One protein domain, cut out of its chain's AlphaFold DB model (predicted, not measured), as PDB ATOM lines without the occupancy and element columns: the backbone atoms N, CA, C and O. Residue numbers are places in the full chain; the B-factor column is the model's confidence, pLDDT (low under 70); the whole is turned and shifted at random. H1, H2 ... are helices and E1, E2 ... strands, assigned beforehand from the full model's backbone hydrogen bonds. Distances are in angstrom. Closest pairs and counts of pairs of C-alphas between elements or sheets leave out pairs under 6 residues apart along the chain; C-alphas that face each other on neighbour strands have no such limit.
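AT A GLANCE: This is residues 28 to 80 of the 81 residues of an uncharacterized protein of Rhodospira trueperi (UniProt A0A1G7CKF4). Picture a narrow, elongated slab of three antiparallel strands, E1, E2 and E3, with a long loop, residues 58 to 70, reaching out at one end and a tight turn at the other. The short helix H1 comes first and only grazes this sheet, near E3. The 53 printed residues hold one named helix and three named strands, in the order H1, E1, E2, E3, and the sheet's order is E1, E2, E3. The class is mixed, helices and strands, with 23 residues in named elements, under half of those printed. The whole is only just loose, close to compact, with a radius of gyration of the C-alphas of 12.0 A, and its C-alphas span 36 by 20 by 14 A.

HOW THE PARTS SIT: Start with H1, residues 28 to 32, which is on the sheet but only grazes it with its residues 29 to 31. Its closest C-alphas to E3, residues 71 to 76, are those of Leu 30 and Pro 74, 7.3 A apart. In H1 every O i to N i+4 pair is within hydrogen-bond range. Next look at E1, residues 42 to 47, an edge strand that forms a hairpin with E2, residues 52 to 57. They are antiparallel, with 163 degrees between their directions; N 46 and O 54 are 2.8 A apart and N 54 and O 46 are 2.9 A apart, both within hydrogen-bond range. E2, the inner strand, forms a second hairpin with E3, antiparallel at 151 degrees; there N 72 and O 55 are 2.8 A apart, within hydrogen-bond range. E1, E2 and E3 form a meander, each strand the antiparallel neighbour of the one before.

IN THESE COORDINATES: Find C-alpha 28 at (-0.345, 19.706, 34.712), where H1 begins; it runs 6.0 A to C-alpha 32. E1 begins at C-alpha 42, (6.880, 21.653, 27.807), and covers 15.0 A to C-alpha 47. E2 then covers 17.1 A from C-alpha 52 to C-alpha 57. E3 runs 15.2 A from C-alpha 71 to C-alpha 76 at (5.466, 34.806, 39.450).

THE WHOLE: The two C-alphas farthest apart are those of Asp 50, in the tight link from E1 to E2, and Asp 64, in the long link from E2 to E3, 37.1 A. The link from H1 to E1 is short, with 9 residues. The printed part runs from residue 28 to residue 80 and has no cut. The mean pLDDT of the printed part is 93.1, and no printed residue is under 70.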
ATOM      1  N   LEU A  28       0.720  20.587  35.198       94.62
ATOM      2  CA  LEU A  28      -0.345  19.706  34.712       94.62
ATOM      3  C   LEU A  28      -1.747  20.294  34.919       94.62
ATOM      4  O   LEU A  28      -2.531  20.262  33.966       94.62
ATOM      5  N   PRO A  29      -2.091  20.902  36.077       95.00
ATOM      6  CA  PRO A  29      -3.413  21.500  36.254       95.00
ATOM      7  C   PRO A  29      -3.691  22.630  35.257       95.00
ATOM      8  O   PRO A  29      -4.818  22.780  34.790       95.00
ATOM      9  N   LEU A  30      -2.667  23.414  34.910       94.69
ATOM     10  CA  LEU A  30      -2.803  24.543  33.993       94.69
ATOM     11  C   LEU A  30      -2.973  24.076  32.541       94.69
ATOM     12  O   LEU A  30      -3.773  24.648  31.803       94.69
ATOM     13  N   MET A  31      -2.262  23.019  32.149       94.06
ATOM     14  CA  MET A  31      -2.367  22.403  30.822       94.06
ATOM     15  C   MET A  31      -3.708  21.675  30.633       94.06
ATOM     16  O   MET A  31      -4.334  21.777  29.577       94.06
ATOM     17  N   ALA A  32      -4.201  21.005  31.679       94.31
ATOM     18  CA  ALA A  32      -5.476  20.285  31.657       94.31
ATOM     19  C   ALA A  32      -6.712  21.210  31.672       94.31
ATOM     20  O   ALA A  32      -7.808  20.791  31.299       94.31
ATOM     21  N   ALA A  33      -6.556  22.482  32.062       94.19
ATOM     22  CA  ALA A  33      -7.664  23.430  32.223       94.19
ATOM     23  C   ALA A  33      -8.419  23.769  30.921       94.19
ATOM     24  O   ALA A  33      -9.494  24.366  30.971       94.19
ATOM     25  N   ARG A  34      -7.877  23.409  29.749       87.81
ATOM     26  CA  ARG A  34      -8.520  23.655  28.445       87.81
ATOM     27  C   ARG A  34      -9.585  22.620  28.076       87.81
ATOM     28  O   ARG A  34     -10.184  22.740  27.011       87.81
ATOM     29  N   ASN A  35      -9.836  21.632  28.942       83.25
ATOM     30  CA  ASN A  35     -10.820  20.557  28.748       83.25
ATOM     31  C   ASN A  35     -10.655  19.809  27.407       83.25
ATOM     32  O   ASN A  35     -11.628  19.312  26.838       83.25
ATOM     33  N   GLY A  36      -9.422  19.753  26.903       86.69
ATOM     34  CA  GLY A  36      -9.024  19.031  25.699       86.69
ATOM     35  C   GLY A  36      -7.959  17.983  26.015       86.69
ATOM     36  O   GLY A  36      -7.804  17.565  27.163       86.69
ATOM     37  N   TRP A  37      -7.207  17.575  24.991       88.69
ATOM     38  CA  TRP A  37      -5.993  16.787  25.198       88.69
ATOM     39  C   TRP A  37      -5.022  17.569  26.087       88.69
ATOM     40  O   TRP A  37      -4.851  18.772  25.895       88.69
ATOM     41  N   THR A  38      -4.414  16.904  27.068       92.81
ATOM     42  CA  THR A  38      -3.367  17.521  27.891       92.81
ATOM     43  C   THR A  38      -2.029  17.302  27.189       92.81
ATOM     44  O   THR A  38      -1.656  16.149  27.009       92.81
ATOM     45  N   PRO A  39      -1.324  18.367  26.773       92.12
ATOM     46  CA  PRO A  39       0.016  18.263  26.203       92.12
ATOM     47  C   PRO A  39       1.027  17.531  27.085       92.12
ATOM     48  O   PRO A  39       0.914  17.554  28.307       92.12
ATOM     49  N   ASP A  40       2.090  17.020  26.471       90.69
ATOM     50  CA  ASP A  40       3.152  16.288  27.167       90.69
ATOM     51  C   ASP A  40       4.461  17.089  27.238       90.69
ATOM     52  O   ASP A  40       5.147  17.102  28.264       90.69
ATOM     53  N   LYS A  41       4.821  17.789  26.152       92.81
ATOM     54  CA  LYS A  41       6.150  18.391  25.971       92.81
ATOM     55  C   LYS A  41       6.130  19.893  26.257       92.81
ATOM     56  O   LYS A  41       5.864  20.703  25.371       92.81
ATOM     57  N   ILE A  42       6.459  20.278  27.491       94.56
ATOM     58  CA  ILE A  42       6.880  21.653  27.807       94.56
ATOM     59  C   ILE A  42       8.276  21.875  27.229       94.56
ATOM     60  O   ILE A  42       9.183  21.090  27.493       94.56
ATOM     61  N   GLU A  43       8.459  22.950  26.468       93.62
ATOM     62  CA  GLU A  43       9.731  23.217  25.785       93.62
ATOM     63  C   GLU A  43      10.284  24.619  26.055       93.62
ATOM     64  O   GLU A  43      11.493  24.837  26.019       93.62
ATOM     65  N   SER A  44       9.419  25.573  26.396       94.19
ATOM     66  CA  SER A  44       9.838  26.951  26.659       94.19
ATOM     67  C   SER A  44       9.644  27.351  28.115       94.19
ATOM     68  O   SER A  44       8.643  27.002  28.743       94.19
ATOM     69  N   LEU A  45      10.572  28.161  28.624       94.81
ATOM     70  CA  LEU A  45      10.454  28.871  29.894       94.81
ATOM     71  C   LEU A  45      11.109  30.250  29.770       94.81
ATOM     72  O   LEU A  45      12.278  30.361  29.407       94.81
ATOM     73  N   ALA A  46      10.362  31.293  30.115       96.62
ATOM     74  CA  ALA A  46      10.841  32.662  30.220       96.62
ATOM     75  C   ALA A  46      10.371  33.292  31.536       96.62
ATOM     76  O   ALA A  46       9.302  32.967  32.052       96.62
ATOM     77  N   ILE A  47      11.175  34.216  32.056       97.00
ATOM     78  CA  ILE A  47      10.823  35.093  33.175       97.00
ATOM     79  C   ILE A  47      10.950  36.515  32.646       97.00
ATOM     80  O   ILE A  47      12.009  36.898  32.142       97.00
ATOM     81  N   THR A  48       9.871  37.285  32.705       97.94
ATOM     82  CA  THR A  48       9.896  38.683  32.262       97.94
ATOM     83  C   THR A  48      10.544  39.584  33.322       97.94
ATOM     84  O   THR A  48      10.831  39.154  34.439       97.94
ATOM     85  N   ALA A  49      10.783  40.857  32.987       98.00
ATOM     86  CA  ALA A  49      11.441  41.803  33.892       98.00
ATOM     87  C   ALA A  49      10.677  42.049  35.207       98.00
ATOM     88  O   ALA A  49      11.301  42.393  36.206       98.00
ATOM     89  N   ASP A  50       9.352  41.871  35.214       97.81
ATOM     90  CA  ASP A  50       8.529  41.994  36.424       97.81
ATOM     91  C   ASP A  50       8.413  40.685  37.222       97.81
ATOM     92  O   ASP A  50       7.829  40.671  38.302       97.81
ATOM     93  N   GLY A  51       9.005  39.597  36.722       98.19
ATOM     94  CA  GLY A  51       8.992  38.284  37.357       98.19
ATOM     95  C   GLY A  51       7.903  37.338  36.851       98.19
ATOM     96  O   GLY A  51       7.856  36.205  37.328       98.19
ATOM     97  N   THR A  52       7.061  37.736  35.891       98.44
ATOM     98  CA  THR A  52       6.053  36.834  35.308       98.44
ATOM     99  C   THR A  52       6.715  35.643  34.615       98.44
ATOM    100  O   THR A  52       7.572  35.830  33.747       98.44
ATOM    101  N   LEU A  53       6.287  34.429  34.963       97.75
ATOM    102  CA  LEU A  53       6.656  33.192  34.280       97.75
ATOM    103  C   LEU A  53       5.810  33.011  33.017       97.75
ATOM    104  O   LEU A  53       4.586  33.139  33.049       97.75
ATOM    105  N   ILE A  54       6.465  32.645  31.919       97.88
ATOM    106  CA  ILE A  54       5.822  32.245  30.668       97.88
ATOM    107  C   ILE A  54       6.407  30.904  30.252       97.88
ATOM    108  O   ILE A  54       7.624  30.724  30.256       97.88
ATOM    109  N   SER A  55       5.549  29.966  29.874       96.94
ATOM    110  CA  SER A  55       5.967  28.674  29.338       96.94
ATOM    111  C   SER A  55       5.175  28.336  28.083       96.94
ATOM    112  O   SER A  55       4.112  28.913  27.843       96.94
ATOM    113  N   ALA A  56       5.705  27.435  27.261       96.81
ATOM    114  CA  ALA A  56       4.989  26.934  26.102       96.81
ATOM    115  C   ALA A  56       5.258  25.451  25.850       96.81
ATOM    116  O   ALA A  56       6.350  24.953  26.150       96.81
ATOM    117  N   THR A  57       4.255  24.777  25.289       95.06
ATOM    118  CA  THR A  57       4.368  23.395  24.813       95.06
ATOM    119  C   THR A  57       4.712  23.341  23.333       95.06
ATOM    120  O   THR A  57       4.243  24.173  22.557       95.06
ATOM    121  N   ASP A  58       5.441  22.309  22.938       91.56
ATOM    122  CA  ASP A  58       5.723  21.994  21.541       91.56
ATOM    123  C   ASP A  58       5.544  20.487  21.321       91.56
ATOM    124  O   ASP A  58       6.451  19.699  21.564       91.56
ATOM    125  N   ASN A  59       4.332  20.057  20.958       89.19
ATOM    126  CA  ASN A  59       3.983  18.630  20.839       89.19
ATOM    127  C   ASN A  59       4.050  18.127  19.393       89.19
ATOM    128  O   ASN A  59       3.252  17.283  18.992       89.19
ATOM    129  N   ASP A  60       4.952  18.680  18.593       85.88
ATOM    130  CA  ASP A  60       5.105  18.372  17.171       85.88
ATOM    131  C   ASP A  60       5.734  16.990  16.885       85.88
ATOM    132  O   ASP A  60       5.586  16.463  15.783       85.88
ATOM    133  N   GLY A  61       6.402  16.389  17.876       85.25
ATOM    134  CA  GLY A  61       7.081  15.089  17.782       85.25
ATOM    135  C   GLY A  61       6.639  14.046  18.815       85.25
ATOM    136  O   GLY A  61       7.385  13.103  19.072       85.25
ATOM    137  N   VAL A  62       5.476  14.231  19.443       87.75
ATOM    138  CA  VAL A  62       4.903  13.282  20.412       87.75
ATOM    139  C   VAL A  62       3.886  12.382  19.704       87.75
ATOM    140  O   VAL A  62       3.084  12.864  18.902       87.75
ATOM    141  N   ASP A  63       3.919  11.078  19.995       87.88
ATOM    142  CA  ASP A  63       2.958  10.115  19.447       87.88
ATOM    143  C   ASP A  63       1.523  10.485  19.850       87.88
ATOM    144  O   ASP A  63       1.273  10.924  20.970       87.88
ATOM    145  N   ASP A  64       0.577  10.310  18.924       84.69
ATOM    146  CA  ASP A  64      -0.852  10.591  19.126       84.69
ATOM    147  C   ASP A  64      -1.178  12.027  19.606       84.69
ATOM    148  O   ASP A  64      -2.277  12.296  20.098       84.69
ATOM    149  N   ALA A  65      -0.257  12.981  19.420       84.81
ATOM    150  CA  ALA A  65      -0.454  14.375  19.796       84.81
ATOM    151  C   ALA A  65      -1.068  15.217  18.667       84.81
ATOM    152  O   ALA A  65      -0.892  14.977  17.473       84.81
ATOM    153  N   THR A  66      -1.772  16.279  19.057       86.69
ATOM    154  CA  THR A  66      -2.420  17.217  18.126       86.69
ATOM    155  C   THR A  66      -1.446  18.194  17.461       86.69
ATOM    156  O   THR A  66      -1.854  18.938  16.569       86.69
ATOM    157  N   GLY A  67      -0.195  18.255  17.927       87.44
ATOM    158  CA  GLY A  67       0.746  19.323  17.583       87.44
ATOM    159  C   GLY A  67       0.376  20.693  18.171       87.44
ATOM    160  O   GLY A  67       0.943  21.701  17.762       87.44
ATOM    161  N   GLU A  68      -0.584  20.775  19.104       90.19
ATOM    162  CA  GLU A  68      -0.989  22.051  19.707       90.19
ATOM    163  C   GLU A  68       0.153  22.677  20.527       90.19
ATOM    164  O   GLU A  68       0.782  22.030  21.372       90.19
ATOM    165  N   THR A  69       0.336  23.985  20.341       92.31
ATOM    166  CA  THR A  69       1.130  24.842  21.223       92.31
ATOM    167  C   THR A  69       0.230  25.540  22.236       92.31
ATOM    168  O   THR A  69      -0.619  26.367  21.890       92.31
ATOM    169  N   GLN A  70       0.457  25.277  23.519       94.62
ATOM    170  CA  GLN A  70      -0.171  26.007  24.608       94.62
ATOM    171  C   GLN A  70       0.806  27.018  25.194       94.62
ATOM    172  O   GLN A  70       1.820  26.623  25.751       94.62
ATOM    173  N   VAL A  71       0.482  28.313  25.123       95.81
ATOM    174  CA  VAL A  71       1.159  29.340  25.934       95.81
ATOM    175  C   VAL A  71       0.531  29.370  27.327       95.81
ATOM    176  O   VAL A  71      -0.694  29.455  27.455       95.81
ATOM    177  N   LEU A  72       1.370  29.294  28.356       96.62
ATOM    178  CA  LEU A  72       0.998  29.185  29.763       96.62
ATOM    179  C   LEU A  72       1.559  30.372  30.554       96.62
ATOM    180  O   LEU A  72       2.688  30.803  30.311       96.62
ATOM    181  N   TYR A  73       0.788  30.841  31.538       97.12
ATOM    182  CA  TYR A  73       1.171  31.892  32.489       97.12
ATOM    183  C   TYR A  73       1.075  31.337  33.914       97.12
ATOM    184  O   TYR A  73       0.028  31.468  34.550       97.12
ATOM    185  N   PRO A  74       2.115  30.646  34.406       96.44
ATOM    186  CA  PRO A  74       1.991  29.854  35.626       96.44
ATOM    187  C   PRO A  74       2.041  30.654  36.932       96.44
ATOM    188  O   PRO A  74       1.731  30.105  37.985       96.44
ATOM    189  N   GLY A  75       2.427  31.931  36.879       96.75
ATOM    190  CA  GLY A  75       2.519  32.806  38.048       96.75
ATOM    191  C   GLY A  75       3.807  33.622  38.066       96.75
ATOM    192  O   GLY A  75       4.390  33.891  37.014       96.75
ATOM    193  N   MET A  76       4.251  34.016  39.259       97.88
ATOM    194  CA  MET A  76       5.466  34.806  39.450       97.88
ATOM    195  C   MET A  76       6.639  33.914  39.849       97.88
ATOM    196  O   MET A  76       6.505  33.015  40.675       97.88
ATOM    197  N   ALA A  77       7.831  34.206  39.330       96.44
ATOM    198  CA  ALA A  77       9.052  33.495  39.704       96.44
ATOM    199  C   ALA A  77       9.369  33.610  41.207       96.44
ATOM    200  O   ALA A  77       9.957  32.697  41.778       96.44
ATOM    201  N   GLY A  78       8.954  34.709  41.850       95.94
ATOM    202  CA  GLY A  78       9.125  34.918  43.289       95.94
ATOM    203  C   GLY A  78       8.291  33.989  44.178       95.94
ATOM    204  O   GLY A  78       8.581  33.900  45.367       95.94
ATOM    205  N   ASP A  79       7.298  33.292  43.616       94.81
ATOM    206  CA  ASP A  79       6.436  32.356  44.351       94.81
ATOM    207  C   ASP A  79       6.975  30.912  44.328       94.81
ATOM    208  O   ASP A  79       6.441  30.031  45.009       94.81
ATOM    209  N   LEU A  80       8.022  30.654  43.534       91.38
ATOM    210  CA  LEU A  80       8.666  29.346  43.455       91.38
ATOM    211  C   LEU A  80       9.455  29.065  44.744       91.38
ATOM    212  O   LEU A  80      10.109  29.954  45.291       91.38
TER     213      LEU A  80